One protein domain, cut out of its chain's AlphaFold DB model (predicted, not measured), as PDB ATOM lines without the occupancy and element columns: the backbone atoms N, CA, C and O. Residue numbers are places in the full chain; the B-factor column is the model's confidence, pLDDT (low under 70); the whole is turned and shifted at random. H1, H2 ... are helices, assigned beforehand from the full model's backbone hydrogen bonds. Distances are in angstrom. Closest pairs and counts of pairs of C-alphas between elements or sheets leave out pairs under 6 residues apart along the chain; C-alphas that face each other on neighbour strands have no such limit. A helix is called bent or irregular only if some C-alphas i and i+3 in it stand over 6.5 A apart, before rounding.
ATOM      1  N   ASP A 113      44.787  50.457  92.327       50.03
ATOM      2  CA  ASP A 113      44.839  51.878  91.944       50.03
ATOM      3  C   ASP A 113      43.968  52.773  92.836       50.03
ATOM      4  O   ASP A 113      44.406  53.845  93.249       50.03
ATOM      5  N   GLU A 114      42.800  52.277  93.242       55.62
ATOM      6  CA  GLU A 114      41.873  52.921  94.183       55.62
ATOM      7  C   GLU A 114      42.488  53.169  95.574       55.62
ATOM      8  O   GLU A 114      42.157  54.148  96.244       55.62
ATOM      9  N   ALA A 115      43.424  52.316  96.007       45.69
ATOM     10  CA  ALA A 115      44.102  52.427  97.297       45.69
ATOM     11  C   ALA A 115      45.368  53.306  97.246       45.69
ATOM     12  O   ALA A 115      45.832  53.778  98.289       45.69
ATOM     13  N   LYS A 116      45.929  53.576  96.054       60.81
ATOM     14  CA  LYS A 116      47.158  54.381  95.896       60.81
ATOM     15  C   LYS A 116      47.062  55.771  96.550       60.81
ATOM     16  O   LYS A 116      48.018  56.121  97.242       60.81
ATOM     17  N   PRO A 117      45.962  56.549  96.430       58.78
ATOM     18  CA  PRO A 117      45.839  57.846  97.101       58.78
ATOM     19  C   PRO A 117      45.985  57.751  98.625       58.78
ATOM     20  O   PRO A 117      46.790  58.478  99.206       58.78
ATOM     21  N   TRP A 118      45.290  56.801  99.259       57.28
ATOM     22  CA  TRP A 118      45.346  56.574 100.707       57.28
ATOM     23  C   TRP A 118      46.731  56.120 101.181       57.28
ATOM     24  O   TRP A 118      47.218  56.592 102.212       57.28
ATOM     25  N   VAL A 119      47.401  55.247 100.420       56.81
ATOM     26  CA  VAL A 119      48.776  54.814 100.719       56.81
ATOM     27  C   VAL A 119      49.755  55.988 100.599       56.81
ATOM     28  O   VAL A 119      50.552  56.210 101.512       56.81
ATOM     29  N   PHE A 120      49.671  56.790  99.532       66.50
ATOM     30  CA  PHE A 120      50.529  57.966  99.365       66.50
ATOM     31  C   PHE A 120      50.269  59.044 100.422       66.50
ATOM     32  O   PHE A 120      51.232  59.614 100.939       66.50
ATOM     33  N   GLU A 121      49.016  59.303 100.803       65.62
ATOM     34  CA  GLU A 121      48.713  60.216 101.909       65.62
ATOM     35  C   GLU A 121      49.293  59.699 103.232       65.62
ATOM     36  O   GLU A 121      49.996  60.446 103.915       65.62
ATOM     37  N   SER A 122      49.091  58.419 103.555       54.50
ATOM     38  CA  SER A 122      49.616  57.790 104.774       54.50
ATOM     39  C   SER A 122      51.143  57.881 104.858       54.50
ATOM     40  O   SER A 122      51.690  58.297 105.884       54.50
ATOM     41  N   VAL A 123      51.849  57.599 103.755       64.50
ATOM     42  CA  VAL A 123      53.308  57.783 103.642       64.50
ATOM     43  C   VAL A 123      53.695  59.261 103.802       64.50
ATOM     44  O   VAL A 123      54.642  59.576 104.523       64.50
ATOM     45  N   CYS A 124      52.943  60.193 103.214       65.94
ATOM     46  CA  CYS A 124      53.172  61.630 103.377       65.94
ATOM     47  C   CYS A 124      52.886  62.139 104.803       65.94
ATOM     48  O   CYS A 124      53.523  63.101 105.236       65.94
ATOM     49  N   ILE A 125      51.953  61.539 105.549       66.12
ATOM     50  CA  ILE A 125      51.714  61.819 106.978       66.12
ATOM     51  C   ILE A 125      52.882  61.282 107.811       66.12
ATOM     52  O   ILE A 125      53.466  62.034 108.596       66.12
ATOM     53  N   ALA A 126      53.285  60.026 107.594       63.16
ATOM     54  CA  ALA A 126      54.423  59.413 108.276       63.16
ATOM     55  C   ALA A 126      55.724  60.204 108.044       63.16
ATOM     56  O   ALA A 126      56.430  60.522 108.998       63.16
ATOM     57  N   TRP A 127      55.996  60.628 106.805       72.94
ATOM     58  CA  TRP A 127      57.165  61.445 106.458       72.94
ATOM     59  C   TRP A 127      57.121  62.858 107.059       72.94
ATOM     60  O   TRP A 127      58.156  63.389 107.469       72.94
ATOM     61  N   ARG A 128      55.934  63.476 107.165       72.62
ATOM     62  CA  ARG A 128      55.747  64.738 107.907       72.62
ATOM     63  C   ARG A 128      56.064  64.556 109.395       72.62
ATOM     64  O   ARG A 128      56.824  65.353 109.944       72.62
ATOM     65  N   LYS A 129      55.542  63.496 110.024       73.50
ATOM     66  CA  LYS A 129      55.793  63.166 111.437       73.50
ATOM     67  C   LYS A 129      57.280  62.899 111.696       73.50
ATOM     68  O   LYS A 129      57.856  63.552 112.561       73.50
ATOM     69  N   TYR A 130      57.908  62.041 110.889       75.38
ATOM     70  CA  TYR A 130      59.329  61.702 110.987       75.38
ATOM     71  C   TYR A 130      60.231  62.937 110.882       75.38
ATOM     72  O   TYR A 130      61.050  63.169 111.764       75.38
ATOM     73  N   LYS A 131      60.041  63.792 109.864       74.50
ATOM     74  CA  LYS A 131      60.828  65.032 109.726       74.50
ATOM     75  C   LYS A 131      60.630  66.002 110.893       74.50
ATOM     76  O   LYS A 131      61.570  66.711 111.240       74.50
ATOM     77  N   SER A 132      59.433  66.041 111.484       76.25
ATOM     78  CA  SER A 132      59.171  66.838 112.687       76.25
ATOM     79  C   SER A 132      59.964  66.299 113.881       76.25
ATOM     80  O   SER A 132      60.716  67.046 114.498       76.25
ATOM     81  N   GLN A 133      59.877  64.988 114.139       78.75
ATOM     82  CA  GLN A 133      60.621  64.317 115.212       78.75
ATOM     83  C   GLN A 133      62.136  64.498 115.037       78.75
ATOM     84  O   GLN A 133      62.789  64.974 115.958       78.75
ATOM     85  N   LEU A 134      62.663  64.234 113.836       79.25
ATOM     86  CA  LEU A 134      64.075  64.404 113.480       79.25
ATOM     87  C   LEU A 134      64.583  65.831 113.742       79.25
ATOM     88  O   LEU A 134      65.695  66.004 114.242       79.25
ATOM     89  N   LYS A 135      63.777  66.857 113.427       82.44
ATOM     90  CA  LYS A 135      64.131  68.254 113.717       82.44
ATOM     91  C   LYS A 135      64.162  68.505 115.227       82.44
ATOM     92  O   LYS A 135      65.109  69.117 115.713       82.44
ATOM     93  N   THR A 136      63.176  68.001 115.969       86.88
ATOM     94  CA  THR A 136      63.130  68.145 117.430       86.88
ATOM     95  C   THR A 136      64.317  67.464 118.122       86.88
ATOM     96  O   THR A 136      64.940  68.076 118.988       86.88
ATOM     97  N   THR A 137      64.664  66.231 117.737       85.12
ATOM     98  CA  THR A 137      65.675  65.427 118.449       85.12
ATOM     99  C   THR A 137      67.111  65.609 117.953       85.12
ATOM    100  O   THR A 137      68.021  65.412 118.747       85.12
ATOM    101  N   HIS A 138      67.347  66.013 116.695       83.19
ATOM    102  CA  HIS A 138      68.714  66.146 116.141       83.19
ATOM    103  C   HIS A 138      69.044  67.523 115.544       83.19
ATOM    104  O   HIS A 138      70.178  67.730 115.121       83.19
ATOM    105  N   PHE A 139      68.103  68.477 115.506       85.94
ATOM    106  CA  PHE A 139      68.399  69.862 115.104       85.94
ATOM    107  C   PHE A 139      68.247  70.850 116.261       85.94
ATOM    108  O   PHE A 139      69.185  71.594 116.530       85.94
ATOM    109  N   THR A 140      67.124  70.844 116.984       88.62
ATOM    110  CA  THR A 140      66.914  71.768 118.118       88.62
ATOM    111  C   THR A 140      67.553  71.316 119.432       88.62
ATOM    112  O   THR A 140      67.641  72.121 120.348       88.62
ATOM    113  N   ALA A 141      68.001  70.060 119.538       90.62
ATOM    114  CA  ALA A 141      68.653  69.528 120.740       90.62
ATOM    115  C   ALA A 141      70.147  69.902 120.871       90.62
ATOM    116  O   ALA A 141      70.729  69.718 121.934       90.62
ATOM    117  N   TYR A 142      70.764  70.420 119.803       92.62
ATOM    118  CA  TYR A 142      72.183  70.783 119.750       92.62
ATOM    119  C   TYR A 142      72.337  72.158 119.098       92.62
ATOM    120  O   TYR A 142      71.609  72.473 118.154       92.62
ATOM    121  N   GLU A 143      73.288  72.970 119.559       88.94
ATOM    122  CA  GLU A 143      73.455  74.358 119.099       88.94
ATOM    123  C   GLU A 143      74.182  74.464 117.745       88.94
ATOM    124  O   GLU A 143      73.728  75.180 116.848       88.94
ATOM    125  N   ASN A 144      75.273  73.711 117.578       92.94
ATOM    126  CA  ASN A 144      76.162  73.753 116.411       92.94
ATOM    127  C   ASN A 144      75.942  72.550 115.467       92.94
ATOM    128  O   ASN A 144      75.692  71.431 115.918       92.94
ATOM    129  N   ASP A 145      76.088  72.764 114.156       91.50
ATOM    130  CA  ASP A 145      75.961  71.728 113.118       91.50
ATOM    131  C   ASP A 145      76.969  70.582 113.286       91.50
ATOM    132  O   ASP A 145      76.663  69.451 112.916       91.50
ATOM    133  N   GLU A 146      78.139  70.828 113.877       92.50
ATOM    134  CA  GLU A 146      79.142  69.787 114.145       92.50
ATOM    135  C   GLU A 146      78.616  68.745 115.145       92.50
ATOM    136  O   GLU A 146      78.607  67.551 114.842       92.50
ATOM    137  N   LEU A 147      78.052  69.202 116.270       93.88
ATOM    138  CA  LEU A 147      77.407  68.341 117.269       93.88
ATOM    139  C   LEU A 147      76.185  67.616 116.688       93.88
ATOM    140  O   LEU A 147      75.978  66.439 116.982       93.88
ATOM    141  N   ARG A 148      75.408  68.276 115.813       94.69
ATOM    142  CA  ARG A 148      74.298  67.637 115.075       94.69
ATOM    143  C   ARG A 148      74.808  66.517 114.158       94.69
ATOM    144  O   ARG A 148      74.192  65.457 114.091       94.69
ATOM    145  N   MET A 149      75.913  66.740 113.442       92.38
ATOM    146  CA  MET A 149      76.521  65.774 112.513       92.38
ATOM    147  C   MET A 149      77.158  64.569 113.219       92.38
ATOM    148  O   MET A 149      77.175  63.476 112.642       92.38
ATOM    149  N   GLU A 150      77.681  64.763 114.431       92.50
ATOM    150  CA  GLU A 150      78.147  63.697 115.323       92.50
ATOM    151  C   GLU A 150      76.959  62.888 115.863       92.50
ATOM    152  O   GLU A 150      76.866  61.686 115.613       92.50
ATOM    153  N   ASN A 151      75.977  63.563 116.467       90.69
ATOM    154  CA  ASN A 151      74.749  62.976 117.020       90.69
ATOM    155  C   ASN A 151      73.677  62.679 115.944       90.69
ATOM    156  O   ASN A 151      72.470  62.701 116.203       90.69
ATOM    157  N   ARG A 152      74.113  62.400 114.713       86.31
ATOM    158  CA  ARG A 152      73.272  62.017 113.570       86.31
ATOM    159  C   ARG A 152      72.620  60.647 113.833       86.31
ATOM    160  O   ARG A 152      73.338  59.723 114.220       86.31
ATOM    161  N   PRO A 153      71.322  60.441 113.523       79.50
ATOM    162  CA  PRO A 153      70.705  59.119 113.626       79.50
ATOM    163  C   PRO A 153      71.424  58.094 112.745       79.50
ATOM    164  O   PRO A 153      71.724  58.376 111.580       79.50
ATOM    165  N   VAL A 154      71.648  56.890 113.274       74.56
ATOM    166  CA  VAL A 154      72.350  55.801 112.568       74.56
ATOM    167  C   VAL A 154      71.699  55.503 111.211       74.56
ATOM    168  O   VAL A 154      72.410  55.343 110.218       74.56
ATOM    169  N   ASP A 155      70.364  55.548 111.156       67.94
ATOM    170  CA  ASP A 155      69.536  55.237 109.982       67.94
ATOM    171  C   ASP A 155      69.686  56.225 108.806       67.94
ATOM    172  O   ASP A 155      69.322  55.899 107.675       67.94
ATOM    173  N   ILE A 156      70.200  57.444 109.035       69.06
ATOM    174  CA  ILE A 156      70.342  58.468 107.984       69.06
ATOM    175  C   ILE A 156      71.795  58.553 107.531       69.06
ATOM    176  O   ILE A 156      72.671  58.950 108.298       69.06
ATOM    177  N   LEU A 157      72.066  58.281 106.253       73.56
ATOM    178  CA  LEU A 157      73.409  58.428 105.679       73.56
ATOM    179  C   LEU A 157      73.955  59.862 105.837       73.56
ATOM    180  O   LEU A 157      73.250  60.849 105.616       73.56
ATOM    181  N   LYS A 158      75.252  59.970 106.170       74.12
ATOM    182  CA  LYS A 158      75.949  61.232 106.505       74.12
ATOM    183  C   LYS A 158      75.776  62.339 105.455       74.12
ATOM    184  O   LYS A 158      75.677  63.505 105.821       74.12
ATOM    185  N   PHE A 159      75.708  61.974 104.173       72.75
ATOM    186  CA  PHE A 159      75.459  62.901 103.067       72.75
ATOM    187  C   PHE A 159      74.062  63.542 103.154       72.75
ATOM    188  O   PHE A 159      73.958  64.757 103.302       72.75
ATOM    189  N   TYR A 160      72.996  62.732 103.184       71.75
ATOM    190  CA  TYR A 160      71.620  63.234 103.267       71.75
ATOM    191  C   TYR A 160      71.360  64.048 104.540       71.75
ATOM    192  O   TYR A 160      70.644  65.045 104.492       71.75
ATOM    193  N   PHE A 161      71.960  63.670 105.674       76.69
ATOM    194  CA  PHE A 161      71.817  64.455 106.902       76.69
ATOM    195  C   PHE A 161      72.467  65.846 106.783       76.69
ATOM    196  O   PHE A 161      71.866  66.835 107.202       76.69
ATOM    197  N   LYS A 162      73.630  65.959 106.123       81.12
ATOM    198  CA  LYS A 162      74.279  67.252 105.842       81.12
ATOM    199  C   LYS A 162      73.404  68.162 104.968       81.12
ATOM    200  O   LYS A 162      73.305  69.356 105.246       81.12
ATOM    201  N   ASP A 163      72.738  67.611 103.953       77.56
ATOM    202  CA  ASP A 163      71.812  68.380 103.109       77.56
ATOM    203  C   ASP A 163      70.542  68.807 103.864       77.56
ATOM    204  O   ASP A 163      70.046  69.917 103.657       77.56
ATOM    205  N   ILE A 164      70.051  67.981 104.796       77.69
ATOM    206  CA  ILE A 164      68.943  68.334 105.697       77.69
ATOM    207  C   ILE A 164      69.329  69.507 106.616       77.69
ATOM    208  O   ILE A 164      68.554  70.462 106.719       77.69
ATOM    209  N   LEU A 165      70.527  69.497 107.220       84.38
ATOM    210  CA  LEU A 165      71.034  70.630 108.012       84.38
ATOM    211  C   LEU A 165      71.167  71.899 107.158       84.38
ATOM    212  O   LEU A 165      70.651  72.953 107.531       84.38
ATOM    213  N   LYS A 166      71.767  71.791 105.964       82.69
ATOM    214  CA  LYS A 166      71.902  72.900 105.003       82.69
ATOM    215  C   LYS A 166      70.545  73.499 104.616       82.69
ATOM    216  O   LYS A 166      70.413  74.720 104.547       82.69
ATOM    217  N   TYR A 167      69.529  72.664 104.389       79.56
ATOM    218  CA  TYR A 167      68.164  73.126 104.143       79.56
ATOM    219  C   TYR A 167      67.575  73.832 105.372       79.56
ATOM    220  O   TYR A 167      67.030  74.930 105.238       79.56
ATOM    221  N   TRP A 168      67.708  73.257 106.571       81.06
ATOM    222  CA  TRP A 168      67.135  73.839 107.787       81.06
ATOM    223  C   TRP A 168      67.792  75.155 108.215       81.06
ATOM    224  O   TRP A 168      67.086  76.056 108.675       81.06
ATOM    225  N   ASN A 169      69.097  75.303 107.994       86.25
ATOM    226  CA  ASN A 169      69.835  76.536 108.258       86.25
ATOM    227  C   ASN A 169      69.647  77.618 107.180       86.25
ATOM    228  O   ASN A 169      70.080  78.752 107.390       86.25
ATOM    229  N   SER A 170      68.983  77.313 106.059       82.00
ATOM    230  CA  SER A 170      68.744  78.284 104.987       82.00
ATOM    231  C   SER A 170      67.708  79.352 105.367       82.00
ATOM    232  O   SER A 170      66.646  79.063 105.924       82.00
ATOM    233  N   ASP A 171      67.988  80.601 105.000       76.19
ATOM    234  CA  ASP A 171      67.125  81.763 105.242       76.19
ATOM    235  C   ASP A 171      65.673  81.622 104.737       76.19
ATOM    236  O   ASP A 171      64.764  82.003 105.478       76.19
ATOM    237  N   PRO A 172      65.372  81.051 103.544       75.00
ATOM    238  CA  PRO A 172      63.980  80.832 103.143       75.00
ATOM    239  C   PRO A 172      63.238  79.856 104.068       75.00
ATOM    240  O   PRO A 172      62.043  80.044 104.303       75.00
ATOM    241  N   HIS A 173      63.918  78.849 104.629       76.00
ATOM    242  CA  HIS A 173      63.313  77.942 105.604       76.00
ATOM    243  C   HIS A 173      63.146  78.605 106.980       76.00
ATOM    244  O   HIS A 173      62.077  78.459 107.576       76.00
ATOM    245  N   LYS A 174      64.139  79.371 107.457       82.00
ATOM    246  CA  LYS A 174      64.043  80.176 108.693       82.00
ATOM    247  C   LYS A 174      62.857  81.142 108.636       82.00
ATOM    248  O   LYS A 174      61.926  81.002 109.426       82.00
ATOM    249  N   LYS A 175      62.785  81.977 107.594       76.06
ATOM    250  CA  LYS A 175      61.683  82.930 107.379       76.06
ATOM    251  C   LYS A 175      60.309  82.262 107.282       76.06
ATOM    252  O   LYS A 175      59.323  82.786 107.802       76.06
ATOM    253  N   MET A 176      60.219  81.100 106.631       79.19
ATOM    254  CA  MET A 176      58.981  80.314 106.589       79.19
ATOM    255  C   MET A 176      58.604  79.772 107.978       79.19
ATOM    256  O   MET A 176      57.431  79.789 108.344       79.19
ATOM    257  N   PHE A 177      59.577  79.300 108.759       76.12
ATOM    258  CA  PHE A 177      59.368  78.787 110.113       76.12
ATOM    259  C   PHE A 177      58.939  79.889 111.096       76.12
ATOM    260  O   PHE A 177      57.987  79.683 111.849       76.12
ATOM    261  N   GLU A 178      59.563  81.066 111.031       83.75
ATOM    262  CA  GLU A 178      59.170  82.280 111.763       83.75
ATOM    263  C   GLU A 178      57.727  82.679 111.422       83.75
ATOM    264  O   GLU A 178      56.871  82.718 112.305       83.75
ATOM    265  N   THR A 179      57.419  82.840 110.128       82.50
ATOM    266  CA  THR A 179      56.071  83.201 109.641       82.50
ATOM    267  C   THR A 179      55.007  82.195 110.104       82.50
ATOM    268  O   THR A 179      53.922  82.578 110.541       82.50
ATOM    269  N   ASN A 180      55.308  80.894 110.049       77.69
ATOM    270  CA  ASN A 180      54.394  79.845 110.511       77.69
ATOM    271  C   ASN A 180      54.214  79.853 112.039       77.69
ATOM    272  O   ASN A 180      53.123  79.554 112.521       77.69
ATOM    273  N   THR A 181      55.254  80.215 112.794       84.94
ATOM    274  CA  THR A 181      55.202  80.346 114.257       84.94
ATOM    275  C   THR A 181      54.363  81.558 114.660       84.94
ATOM    276  O   THR A 181      53.441  81.423 115.460       84.94
ATOM    277  N   GLU A 182      54.577  82.712 114.024       90.50
ATOM    278  CA  GLU A 182      53.715  83.889 114.166       90.50
ATOM    279  C   GLU A 182      52.245  83.578 113.859       90.50
ATOM    280  O   GLU A 182      51.361  83.931 114.636       90.50
TER     281      GLU A 182
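Overview. This is residues 113 to 182 of the 224 residues of the protein "uncharacterized protein LOC107784235 isoform X3" of Nicotiana tabacum (UniProt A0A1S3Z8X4). A long helical arm, H1, sticks out with residues 113 to 130 from a small head where H2 and H3 make a helical hairpin; H4 leads off from H3's end. The printed part has 70 residues with four named helices, in the order H1, H2, H3, H4, which hold 55 of them, and no named strand; the class is all helix. It is loose, with a radius of gyration of the C-alphas of 14.6 A, and flat, spanning 46 by 34 by 17 A.

Along the chain. Find C-alpha 113 at (44.839, 51.878, 91.944); from there H1 runs 36.9 A to residue 138, irregular, but only just: C-alphas 114 and 117 are 7.0 A apart. H2 is residues 145 to 150, H3 158 to 168 (15.4 A). H4, residues 171 to 182, runs 16.2 A to C-alpha 182 at (53.715, 83.889, 114.166).

Arrangement. H1 is close to but not clearly touching H2, C-alphas 138 and 148 being closest at 5.9 A, and is near H3. H2 and H3 touch, closest at C-alphas 145 and 165, 7.2 A, a shallow tilt of 27 degrees, opposite ways. H4 is close to but not clearly touching H3, closest at C-alphas 167 and 173, 7.0 A, and apart from H1. Every O i to N i+4 pair is within hydrogen-bond range in H2, H3 and H4; in H1, 20 of 22.

Size, cuts and confidence. C-alphas 114 and 144 are farthest apart, 45.9 A. The printed part has no cut and no long link. Look for pLDDT under 70 at residues 113 to 126 and 155 to 156.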